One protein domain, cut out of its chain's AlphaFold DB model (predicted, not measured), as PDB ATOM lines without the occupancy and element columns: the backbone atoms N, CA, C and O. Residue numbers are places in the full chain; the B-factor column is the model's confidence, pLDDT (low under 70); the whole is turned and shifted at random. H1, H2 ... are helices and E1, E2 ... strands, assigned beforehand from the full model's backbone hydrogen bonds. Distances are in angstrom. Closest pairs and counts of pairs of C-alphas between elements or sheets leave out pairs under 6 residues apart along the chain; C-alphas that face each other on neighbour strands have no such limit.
ATOM      1  N   PRO A  31     133.197 111.948 129.361       91.81
ATOM      2  CA  PRO A  31     132.599 112.110 128.044       91.81
ATOM      3  C   PRO A  31     131.597 113.260 128.048       91.81
ATOM      4  O   PRO A  31     130.796 113.396 128.972       91.81
ATOM      5  N   GLU A  32     131.626 114.055 126.989       91.69
ATOM      6  CA  GLU A  32     130.662 115.114 126.737       91.69
ATOM      7  C   GLU A  32     130.023 114.896 125.376       91.69
ATOM      8  O   GLU A  32     130.701 114.639 124.378       91.69
ATOM      9  N   PHE A  33     128.701 114.995 125.363       91.44
ATOM     10  CA  PHE A  33     127.880 114.739 124.198       91.44
ATOM     11  C   PHE A  33     126.873 115.873 124.045       91.44
ATOM     12  O   PHE A  33     126.116 116.171 124.967       91.44
ATOM     13  N   TYR A  34     126.909 116.546 122.900       88.25
ATOM     14  CA  TYR A  34     126.094 117.729 122.638       88.25
ATOM     15  C   TYR A  34     125.771 117.856 121.148       88.25
ATOM     16  O   TYR A  34     126.429 117.247 120.302       88.25
ATOM     17  N   SER A  35     124.759 118.660 120.812       90.31
ATOM     18  CA  SER A  35     124.446 118.954 119.413       90.31
ATOM     19  C   SER A  35     125.574 119.722 118.730       90.31
ATOM     20  O   SER A  35     126.270 120.531 119.358       90.31
ATOM     21  N   LEU A  36     125.758 119.481 117.430       90.12
ATOM     22  CA  LEU A  36     126.760 120.201 116.646       90.12
ATOM     23  C   LEU A  36     126.475 121.710 116.652       90.12
ATOM     24  O   LEU A  36     127.402 122.508 116.797       90.12
ATOM     25  N   GLU A  37     125.198 122.099 116.592       87.62
ATOM     26  CA  GLU A  37     124.772 123.496 116.719       87.62
ATOM     27  C   GLU A  37     125.246 124.121 118.040       87.62
ATOM     28  O   GLU A  37     125.892 125.172 118.031       87.62
ATOM     29  N   SER A  38     125.014 123.446 119.174       86.19
ATOM     30  CA  SER A  38     125.430 123.944 120.493       86.19
ATOM     31  C   SER A  38     126.942 124.172 120.558       86.19
ATOM     32  O   SER A  38     127.402 125.170 121.118       86.19
ATOM     33  N   LYS A  39     127.733 123.281 119.946       86.62
ATOM     34  CA  LYS A  39     129.192 123.435 119.878       86.62
ATOM     35  C   LYS A  39     129.600 124.653 119.065       86.62
ATOM     36  O   LYS A  39     130.468 125.405 119.498       86.62
ATOM     37  N   ILE A  40     128.982 124.847 117.903       88.94
ATOM     38  CA  ILE A  40     129.263 125.987 117.028       88.94
ATOM     39  C   ILE A  40     128.942 127.298 117.750       88.94
ATOM     40  O   ILE A  40     129.762 128.213 117.747       88.94
ATOM     41  N   LEU A  41     127.798 127.378 118.432       87.19
ATOM     42  CA  LEU A  41     127.404 128.571 119.181       87.19
ATOM     43  C   LEU A  41     128.363 128.875 120.336       87.19
ATOM     44  O   LEU A  41     128.757 130.030 120.512       87.19
ATOM     45  N   ASN A  42     128.816 127.845 121.058       85.31
ATOM     46  CA  ASN A  42     129.846 127.996 122.085       85.31
ATOM     47  C   ASN A  42     131.166 128.533 121.498       85.31
ATOM     48  O   ASN A  42     131.740 129.482 122.027       85.31
ATOM     49  N   LEU A  43     131.616 127.995 120.357       87.38
ATOM     50  CA  LEU A  43     132.813 128.483 119.656       87.38
ATOM     51  C   LEU A  43     132.669 129.938 119.179       87.38
ATOM     52  O   LEU A  43     133.657 130.667 119.116       87.38
ATOM     53  N   MET A  44     131.446 130.374 118.875       89.31
ATOM     54  CA  MET A  44     131.126 131.761 118.524       89.31
ATOM     55  C   MET A  44     130.970 132.681 119.747       89.31
ATOM     56  O   MET A  44     130.737 133.878 119.579       89.31
ATOM     57  N   GLY A  45     131.092 132.157 120.972       87.56
ATOM     58  CA  GLY A  45     130.904 132.915 122.211       87.56
ATOM     59  C   GLY A  45     129.454 133.343 122.457       87.56
ATOM     60  O   GLY A  45     129.209 134.286 123.210       87.56
ATOM     61  N   VAL A  46     128.491 132.684 121.806       83.44
ATOM     62  CA  VAL A  46     127.066 132.983 121.945       83.44
ATOM     63  C   VAL A  46     126.514 132.210 123.149       83.44
ATOM     64  O   VAL A  46     126.610 130.982 123.172       83.44
ATOM     65  N   PRO A  47     125.916 132.884 124.153       69.38
ATOM     66  CA  PRO A  47     125.254 132.203 125.257       69.38
ATOM     67  C   PRO A  47     124.062 131.415 124.717       69.38
ATOM     68  O   PRO A  47     123.114 132.004 124.197       69.38
ATOM     69  N   TYR A  48     124.100 130.094 124.847       67.06
ATOM     70  CA  TYR A  48     122.997 129.235 124.438       67.06
ATOM     71  C   TYR A  48     122.224 128.746 125.667       67.06
ATOM     72  O   TYR A  48     122.852 128.409 126.681       67.06
ATOM     73  N   PRO A  49     120.878 128.714 125.639       57.81
ATOM     74  CA  PRO A  49     120.123 128.020 126.671       57.81
ATOM     75  C   PRO A  49     120.572 126.556 126.706       57.81
ATOM     76  O   PRO A  49     120.728 125.931 125.662       57.81
ATOM     77  N   LYS A  50     120.791 125.994 127.902       52.06
ATOM     78  CA  LYS A  50     120.979 124.545 128.039       52.06
ATOM     79  C   LYS A  50     119.721 123.876 127.487       52.06
ATOM     80  O   LYS A  50     118.697 123.887 128.165       52.06
ATOM     81  N   ILE A  51     119.766 123.340 126.270       53.94
ATOM     82  CA  ILE A  51     118.680 122.485 125.802       53.94
ATOM     83  C   ILE A  51     118.740 121.233 126.675       53.94
ATOM     84  O   ILE A  51     119.744 120.529 126.711       53.94
ATOM     85  N   GLU A  52     117.675 121.008 127.441       51.66
ATOM     86  CA  GLU A  52     117.581 119.928 128.432       51.66
ATOM     87  C   GLU A  52     117.464 118.534 127.806       51.66
ATOM     88  O   GLU A  52     117.452 117.537 128.525       51.66
ATOM     89  N   LYS A  53     117.395 118.442 126.477       50.66
ATOM     90  CA  LYS A  53     117.439 117.187 125.735       50.66
ATOM     91  C   LYS A  53     118.168 117.389 124.427       50.66
ATOM     92  O   LYS A  53     118.072 118.444 123.810       50.66
ATOM     93  N   VAL A  54     118.819 116.335 123.973       51.72
ATOM     94  CA  VAL A  54     119.397 116.197 122.641       51.72
ATOM     95  C   VAL A  54     118.256 116.106 121.600       51.72
ATOM     96  O   VAL A  54     118.074 115.113 120.912       51.72
ATOM     97  N   GLN A  55     117.403 117.127 121.525       54.91
ATOM     98  CA  GLN A  55     116.439 117.333 120.447       54.91
ATOM     99  C   GLN A  55     117.033 118.386 119.520       54.91
ATOM    100  O   GLN A  55     116.598 119.530 119.495       54.91
ATOM    101  N   ASP A  56     118.098 117.993 118.823       62.41
ATOM    102  CA  ASP A  56     118.566 118.743 117.665       62.41
ATOM    103  C   ASP A  56     117.777 118.258 116.451       62.41
ATOM    104  O   ASP A  56     117.841 117.080 116.082       62.41
ATOM    105  N   GLU A  57     117.025 119.171 115.843       65.31
ATOM    106  CA  GLU A  57     116.286 118.949 114.599       65.31
ATOM    107  C   GLU A  57     117.228 118.513 113.466       65.31
ATOM    108  O   GLU A  57     116.829 117.764 112.574       65.31
ATOM    109  N   ASN A  58     118.503 118.913 113.544       76.62
ATOM    110  CA  ASN A  58     119.529 118.579 112.565       76.62
ATOM    111  C   ASN A  58     120.086 117.159 112.730       76.62
ATOM    112  O   ASN A  58     120.793 116.696 111.846       76.62
ATOM    113  N   GLY A  59     119.834 116.462 113.848       88.00
ATOM    114  CA  GLY A  59     120.276 115.076 114.062       88.00
ATOM    115  C   GLY A  59     121.795 114.837 114.026       88.00
ATOM    116  O   GLY A  59     122.226 113.688 113.874       88.00
ATOM    117  N   MET A  60     122.604 115.894 114.182       91.44
ATOM    118  CA  MET A  60     124.067 115.854 114.198       91.44
ATOM    119  C   MET A  60     124.615 116.229 115.573       91.44
ATOM    120  O   MET A  60     124.318 117.284 116.130       91.44
ATOM    121  N   PHE A  61     125.502 115.397 116.095       93.50
ATOM    122  CA  PHE A  61     126.026 115.523 117.448       93.50
ATOM    123  C   PHE A  61     127.538 115.391 117.459       93.50
ATOM    124  O   PHE A  61     128.143 114.868 116.525       93.50
ATOM    125  N   VAL A  62     128.154 115.855 118.534       94.25
ATOM    126  CA  VAL A  62     129.590 115.756 118.765       94.25
ATOM    127  C   VAL A  62     129.805 114.988 120.057       94.25
ATOM    128  O   VAL A  62     129.216 115.323 121.083       94.25
ATOM    129  N   LEU A  63     130.670 113.977 119.999       95.06
ATOM    130  CA  LEU A  63     131.183 113.284 121.174       95.06
ATOM    131  C   LEU A  63     132.653 113.661 121.375       95.06
ATOM    132  O   LEU A  63     133.502 113.423 120.510       95.06
ATOM    133  N   THR A  64     132.941 114.236 122.538       94.69
ATOM    134  CA  THR A  64     134.287 114.585 123.004       94.69
ATOM    135  C   THR A  64     134.385 114.356 124.517       94.69
ATOM    136  O   THR A  64     133.643 113.545 125.065       94.69
ATOM    137  N   ASN A  65     135.310 115.023 125.204       93.00
ATOM    138  CA  ASN A  65     135.378 115.072 126.658       93.00
ATOM    139  C   ASN A  65     135.519 116.498 127.184       93.00
ATOM    140  O   ASN A  65     135.823 117.416 126.429       93.00
ATOM    141  N   SER A  66     135.399 116.638 128.503       90.44
ATOM    142  CA  SER A  66     135.506 117.911 129.230       90.44
ATOM    143  C   SER A  66     136.820 118.676 129.044       90.44
ATOM    144  O   SER A  66     136.943 119.809 129.504       90.44
ATOM    145  N   GLN A  67     137.829 118.058 128.429       90.88
ATOM    146  CA  GLN A  67     139.110 118.684 128.120       90.88
ATOM    147  C   GLN A  67     139.329 118.918 126.616       90.88
ATOM    148  O   GLN A  67     140.345 119.493 126.233       90.88
ATOM    149  N   GLU A  68     138.399 118.471 125.771       89.75
ATOM    150  CA  GLU A  68     138.412 118.614 124.313       89.75
ATOM    151  C   GLU A  68     139.682 118.075 123.622       89.75
ATOM    152  O   GLU A  68     140.118 118.588 122.590       89.75
ATOM    153  N   TYR A  69     140.291 117.018 124.170       91.19
ATOM    154  CA  TYR A  69     141.425 116.338 123.535       91.19
ATOM    155  C   TYR A  69     141.273 114.825 123.505       91.19
ATOM    156  O   TYR A  69     140.778 114.212 124.443       91.19
ATOM    157  N   TYR A  70     141.747 114.197 122.430       91.31
ATOM    158  CA  TYR A  70     141.705 112.741 122.240       91.31
ATOM    159  C   TYR A  70     140.306 112.096 122.318       91.31
ATOM    160  O   TYR A  70     140.220 110.876 122.403       91.31
ATOM    161  N   GLY A  71     139.205 112.854 122.250       92.62
ATOM    162  CA  GLY A  71     137.843 112.319 122.391       92.62
ATOM    163  C   GLY A  71     137.446 111.285 121.331       92.62
ATOM    164  O   GLY A  71     136.598 110.437 121.592       92.62
ATOM    165  N   ALA A  72     138.111 111.243 120.172       94.44
ATOM    166  CA  ALA A  72     137.874 110.177 119.198       94.44
ATOM    167  C   ALA A  72     138.275 108.780 119.708       94.44
ATOM    168  O   ALA A  72     137.835 107.773 119.152       94.44
ATOM    169  N   SER A  73     139.047 108.684 120.797       91.69
ATOM    170  CA  SER A  73     139.348 107.404 121.442       91.69
ATOM    171  C   SER A  73     138.111 106.695 121.996       91.69
ATOM    172  O   SER A  73     138.170 105.486 122.216       91.69
ATOM    173  N   TYR A  74     136.985 107.394 122.188       92.06
ATOM    174  CA  TYR A  74     135.733 106.760 122.611       92.06
ATOM    175  C   TYR A  74     135.167 105.769 121.588       92.06
ATOM    176  O   TYR A  74     134.367 104.919 121.966       92.06
ATOM    177  N   LEU A  75     135.662 105.769 120.344       91.88
ATOM    178  CA  LEU A  75     135.450 104.675 119.387       91.88
ATOM    179  C   LEU A  75     135.826 103.299 119.958       91.88
ATOM    180  O   LEU A  75     135.234 102.288 119.590       91.88
ATOM    181  N   CYS A  76     136.814 103.259 120.853       88.75
ATOM    182  CA  CYS A  76     137.283 102.045 121.511       88.75
ATOM    183  C   CYS A  76     136.661 101.843 122.902       88.75
ATOM    184  O   CYS A  76     137.112 100.966 123.632       88.75
ATOM    185  N   CYS A  77     135.657 102.637 123.289       90.44
ATOM    186  CA  CYS A  77     135.016 102.576 124.601       90.44
ATOM    187  C   CYS A  77     133.544 102.139 124.468       90.44
ATOM    188  O   CYS A  77     132.664 102.986 124.291       90.44
ATOM    189  N   PRO A  78     133.249 100.826 124.565       89.88
ATOM    190  CA  PRO A  78     131.892 100.306 124.398       89.88
ATOM    191  C   PRO A  78     130.874 100.928 125.355       89.88
ATOM    192  O   PRO A  78     129.745 101.183 124.952       89.88
ATOM    193  N   ASP A  79     131.276 101.217 126.595       89.81
ATOM    194  CA  ASP A  79     130.390 101.812 127.600       89.81
ATOM    195  C   ASP A  79     129.929 103.216 127.190       89.81
ATOM    196  O   ASP A  79     128.757 103.549 127.340       89.81
ATOM    197  N   VAL A  80     130.822 104.022 126.609       91.44
ATOM    198  CA  VAL A  80     130.474 105.364 126.120       91.44
ATOM    199  C   VAL A  80     129.573 105.274 124.892       91.44
ATOM    200  O   VAL A  80     128.566 105.973 124.825       91.44
ATOM    201  N   LEU A  81     129.871 104.375 123.950       92.19
ATOM    202  CA  LEU A  81     129.008 104.159 122.784       92.19
ATOM    203  C   LEU A  81     127.614 103.643 123.179       92.19
ATOM    204  O   LEU A  81     126.625 104.004 122.542       92.19
ATOM    205  N   LYS A  82     127.517 102.850 124.254       92.00
ATOM    206  CA  LYS A  82     126.240 102.405 124.826       92.00
ATOM    207  C   LYS A  82     125.437 103.583 125.373       92.00
ATOM    208  O   LYS A  82     124.267 103.702 125.026       92.00
ATOM    209  N   LEU A  83     126.064 104.479 126.140       90.94
ATOM    210  CA  LEU A  83     125.406 105.693 126.641       90.94
ATOM    211  C   LEU A  83     124.878 106.567 125.497       90.94
ATOM    212  O   LEU A  83     123.754 107.048 125.565       90.94
ATOM    213  N   VAL A  84     125.649 106.715 124.414       91.94
ATOM    214  CA  VAL A  84     125.182 107.434 123.219       91.94
ATOM    215  C   VAL A  84     123.977 106.736 122.584       91.94
ATOM    216  O   VAL A  84     123.005 107.405 122.247       91.94
ATOM    217  N   SER A  85     124.004 105.405 122.434       90.62
ATOM    218  CA  SER A  85     122.862 104.667 121.863       90.62
ATOM    219  C   SER A  85     121.592 104.803 122.706       90.62
ATOM    220  O   SER A  85     120.501 104.892 122.151       90.62
ATOM    221  N   GLU A  86     121.740 104.846 124.035       90.38
ATOM    222  CA  GLU A  86     120.638 105.026 124.983       90.38
ATOM    223  C   GLU A  86     120.069 106.448 124.906       90.38
ATOM    224  O   GLU A  86     118.852 106.610 124.905       90.38
ATOM    225  N   GLU A  87     120.927 107.466 124.778       86.94
ATOM    226  CA  GLU A  87     120.508 108.865 124.601       86.94
ATOM    227  C   GLU A  87     119.777 109.083 123.265       86.94
ATOM    228  O   GLU A  87     118.851 109.886 123.179       86.94
ATOM    229  N   MET A  88     120.179 108.358 122.218       85.56
ATOM    230  CA  MET A  88     119.603 108.474 120.875       85.56
ATOM    231  C   MET A  88     118.373 107.592 120.622       85.56
ATOM    232  O   MET A  88     117.688 107.823 119.629       85.56
ATOM    233  N   ASP A  89     118.112 106.593 121.472       86.69
ATOM    234  CA  ASP A  89     117.064 105.572 121.292       86.69
ATOM    235  C   ASP A  89     117.115 104.875 119.916       86.69
ATOM    236  O   ASP A  89     116.107 104.708 119.228       86.69
ATOM    237  N   GLY A  90     118.312 104.488 119.466       84.25
ATOM    238  CA  GLY A  90     118.463 103.877 118.146       84.25
ATOM    239  C   GLY A  90     119.901 103.626 117.713       84.25
ATOM    240  O   GLY A  90     120.854 103.747 118.487       84.25
ATOM    241  N   TYR A  91     120.058 103.251 116.441       88.81
ATOM    242  CA  TYR A  91     121.378 103.163 115.823       88.81
ATOM    243  C   TYR A  91     121.852 104.542 115.359       88.81
ATOM    244  O   TYR A  91     121.068 105.451 115.087       88.81
ATOM    245  N   PHE A  92     123.164 104.681 115.226       93.06
ATOM    246  CA  PHE A  92     123.789 105.912 114.774       93.06
ATOM    247  C   PHE A  92     124.985 105.621 113.877       93.06
ATOM    248  O   PHE A  92     125.574 104.539 113.914       93.06
ATOM    249  N   LEU A  93     125.344 106.607 113.062       94.56
ATOM    250  CA  LEU A  93     126.547 106.590 112.242       94.56
ATOM    251  C   LEU A  93     127.602 107.455 112.921       94.56
ATOM    252  O   LEU A  93     127.311 108.567 113.356       94.56
ATOM    253  N   ILE A  94     128.837 106.966 112.965       95.38
ATOM    254  CA  ILE A  94     129.974 107.750 113.435       95.38
ATOM    255  C   ILE A  94     130.766 108.258 112.236       95.38
ATOM    256  O   ILE A  94     131.171 107.481 111.371       95.38
ATOM    257  N   LEU A  95     131.037 109.557 112.228       94.44
ATOM    258  CA  LEU A  95     131.949 110.204 111.304       94.44
ATOM    259  C   LEU A  95     133.253 110.557 112.040       94.44
ATOM    260  O   LEU A  95     133.225 111.333 113.005       94.44
ATOM    261  N   PRO A  96     134.409 110.023 111.607       90.38
ATOM    262  CA  PRO A  96     135.693 110.438 112.150       90.38
ATOM    263  C   PRO A  96     135.973 111.888 111.730       90.38
ATOM    264  O   PRO A  96     136.238 112.157 110.560       90.38
ATOM    265  N   SER A  97     135.888 112.815 112.686       93.94
ATOM    266  CA  SER A  97     136.097 114.252 112.454       93.94
ATOM    267  C   SER A  97     137.549 114.648 112.705       93.94
ATOM    268  O   SER A  97     138.229 115.176 111.825       93.94
ATOM    269  N   SER A  98     138.056 114.357 113.904       95.25
ATOM    270  CA  SER A  98     139.428 114.665 114.299       95.25
ATOM    271  C   SER A  98     139.927 113.655 115.336       95.25
ATOM    272  O   SER A  98     139.261 112.667 115.632       95.25
ATOM    273  N   VAL A  99     141.118 113.877 115.898       94.31
ATOM    274  CA  VAL A  99     141.573 113.106 117.068       94.31
ATOM    275  C   VAL A  99     140.849 113.527 118.350       94.31
ATOM    276  O   VAL A  99     140.780 112.744 119.292       94.31
ATOM    277  N   ASN A 100     140.306 114.744 118.396       94.81
ATOM    278  CA  ASN A 100     139.725 115.338 119.598       94.81
ATOM    279  C   ASN A 100     138.225 115.088 119.727       94.81
ATOM    280  O   ASN A 100     137.709 115.065 120.843       94.81
ATOM    281  N   GLU A 101     137.541 114.829 118.617       95.62
ATOM    282  CA  GLU A 101     136.119 114.522 118.623       95.62
ATOM    283  C   GLU A 101     135.701 113.650 117.439       95.62
ATOM    284  O   GLU A 101     136.360 113.591 116.396       95.62
ATOM    285  N   ILE A 102     134.549 113.009 117.604       96.88
ATOM    286  CA  ILE A 102     133.810 112.376 116.515       96.88
ATOM    287  C   ILE A 102     132.440 113.024 116.374       96.88
ATOM    288  O   ILE A 102     131.855 113.498 117.351       96.88
ATOM    289  N   ILE A 103     131.938 113.033 115.143       95.94
ATOM    290  CA  ILE A 103     130.577 113.470 114.846       95.94
ATOM    291  C   ILE A 103     129.685 112.232 114.808       95.94
ATOM    292  O   ILE A 103     130.074 111.193 114.273       95.94
ATOM    293  N   ILE A 104     128.494 112.339 115.382       95.19
ATOM    294  CA  ILE A 104     127.504 111.269 115.447       95.19
ATOM    295  C   ILE A 104     126.240 111.736 114.738       95.19
ATOM    296  O   ILE A 104     125.735 112.819 115.016       95.19
ATOM    297  N   LEU A 105     125.735 110.917 113.820       93.69
ATOM    298  CA  LEU A 105     124.475 111.147 113.121       93.69
ATOM    299  C   LEU A 105     123.436 110.170 113.656       93.69
ATOM    300  O   LEU A 105     123.695 108.965 113.678       93.69
ATOM    301  N   ASN A 106     122.274 110.666 114.068       91.62
ATOM    302  CA  ASN A 106     121.195 109.787 114.514       91.62
ATOM    303  C   ASN A 106     120.470 109.117 113.334       91.62
ATOM    304  O   ASN A 106     120.599 109.512 112.173       91.62
ATOM    305  N   GLU A 107     119.672 108.097 113.649       89.31
ATOM    306  CA  GLU A 107     118.862 107.362 112.677       89.31
ATOM    307  C   GLU A 107     117.984 108.276 111.805       89.31
ATOM    308  O   GLU A 107     117.910 108.074 110.592       89.31
ATOM    309  N   THR A 108     117.351 109.293 112.394       85.88
ATOM    310  CA  THR A 108     116.472 110.225 111.673       85.88
ATOM    311  C   THR A 108     117.216 110.972 110.568       85.88
ATOM    312  O   THR A 108     116.763 110.971 109.424       85.88
ATOM    313  N   TYR A 109     118.378 111.558 110.874       88.12
ATOM    314  CA  TYR A 109     119.201 112.254 109.882       88.12
ATOM    315  C   TYR A 109     119.671 111.303 108.782       88.12
ATOM    316  O   TYR A 109     119.566 111.598 107.595       88.12
ATOM    317  N   ILE A 110     120.133 110.114 109.176       88.44
ATOM    318  CA  ILE A 110     120.602 109.085 108.245       88.44
ATOM    319  C   ILE A 110     119.504 108.700 107.241       88.44
ATOM    320  O   ILE A 110     119.770 108.585 106.043       88.44
ATOM    321  N   ARG A 111     118.270 108.499 107.715       86.00
ATOM    322  CA  ARG A 111     117.132 108.131 106.861       86.00
ATOM    323  C   ARG A 111     116.715 109.253 105.919       86.00
ATOM    324  O   ARG A 111     116.357 108.957 104.785       86.00
ATOM    325  N   ASN A 112     116.747 110.496 106.388       85.06
ATOM    326  CA  ASN A 112     116.245 111.638 105.627       85.06
ATOM    327  C   ASN A 112     117.253 112.177 104.606       85.06
ATOM    328  O   ASN A 112     116.834 112.648 103.557       85.06
ATOM    329  N   GLU A 113     118.555 112.116 104.904       84.00
ATOM    330  CA  GLU A 113     119.576 112.839 104.129       84.00
ATOM    331  C   GLU A 113     120.584 111.924 103.412       84.00
ATOM    332  O   GLU A 113     121.213 112.347 102.443       84.00
ATOM    333  N   ILE A 114     120.775 110.674 103.863       76.75
ATOM    334  CA  ILE A 114     121.840 109.793 103.337       76.75
ATOM    335  C   ILE A 114     121.296 108.679 102.438       76.75
ATOM    336  O   ILE A 114     121.901 108.379 101.409       76.75
ATOM    337  N   PHE A 115     120.186 108.042 102.815       73.50
ATOM    338  CA  PHE A 115     119.655 106.857 102.122       73.50
ATOM    339  C   PHE A 115     118.390 107.125 101.285       73.50
ATOM    340  O   PHE A 115     117.548 106.233 101.161       73.50
TER     341      PHE A 115
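AT A GLANCE: This is residues 31 to 115 of the 116 residues of an uncharacterized protein of Anaerocolumna aminovalerica (UniProt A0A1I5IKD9). A small, strongly twisted sheet of four strands makes the middle of this domain, with H3 alongside it, H2 beside one end of its strands, and H1 and H4 at the other end. Residues 40 to 45, of which 40 to 43 belong to H1, stick out, and a loop of residues 44 to 59 leads back from there to the sheet. The printed part has 85 residues with four named helices and four named strands, in the order E1 H1 E2 H2 H3 E3 E4 H4; the sheet runs E1 E2 E4 E3, antiparallel throughout, and the class is mixed, helices and strands. The whole is compact, with a radius of gyration of the C-alphas of 12.5 A, and its C-alphas span 34 by 27 by 21 A.

IN THESE COORDINATES: Find C-alpha 31 at (132.599, 112.110, 128.044); from there strand E1 runs through residues 31 to 35, 13.7 A long. Helix H1, residues 36 to 43, follows at once and covers 10.7 A. Strand E2, the longest strand, begins at C-alpha 60, (124.067, 115.854, 114.198), and reaches residue 65, 16.8 A on. Look next for helix H2, residues 71 to 76, 10.3 A, and for helix H3, residues 78 to 88, the longest helix at 15.2 A. Strands E3, residues 92 to 96, and E4, residues 102 to 106, are each 13.0 A long. Helix H4, residues 107 to 114, covers 10.1 A and ends at C-alpha 114, (121.840, 109.793, 103.337).

HOW THE PARTS SIT: Begin with the edge strand E1 and its neighbour E2, antiparallel at 156 degrees, where N 32 and O 64 are 2.8 A apart, within hydrogen-bond range. Across E2 and E4, antiparallel at 142 degrees, look at N 61 and O 104, 2.8 A apart. E4 and the other edge strand, E3, form a hairpin, antiparallel at 157 degrees, with N 95 and O 103 2.8 A apart. E2, H2 with H3, and E3 make a split strand-helix-strand unit, two strands running the same way with E4 between them in the sheet, and its crossover is right-handed. H1 is on the sheet at a height of 9.4 A, only just over none of its strands, since 2 of its C-alphas fall on E1; its closest C-alpha pair with E2 is Leu 36 and Phe 61, 4.8 A. H2 is on the opposite face, over none of the strands, at a height over the sheet of 4.5 A, only just above the sheet's level; the closest C-alphas of H2 and E2 are those of Gly 71 and Thr 64, 4.3 A apart. H3 stands only just at the sheet's level, with a height of 3.6 A; its closest C-alpha pair with E4 is Met 88 and Asn 106, 6.7 A. H2 and H3 only just touch, and only at the corner, with 3 pairs of C-alphas within 8 A, the closest Tyr 74 and Val 80 at 6.5 A; their lines are about perpendicular, at 73 degrees. H4 only grazes the sheet with residues 107 to 110; the closest C-alphas of H4 and E3 are those of Glu 107 and Phe 92, 5.5 A apart. H1 is apart from H2, H3 and H4. In H1, H3 and H4 every O i to N i+4 pair is within hydrogen-bond range; in H2 it is 0 of 2, beside 3 of 3 O i to N i+3 pairs.

THE WHOLE: The two C-alphas farthest apart are those of Gly 45 and Phe 115, 34.8 A. The printed part has no cut. The link from H1 to E2, 16 residues, is long, and the other links are tight. The mean pLDDT of the printed part is 85.8, and you will find the low values, under 70, at residues 47 to 57, within that long link.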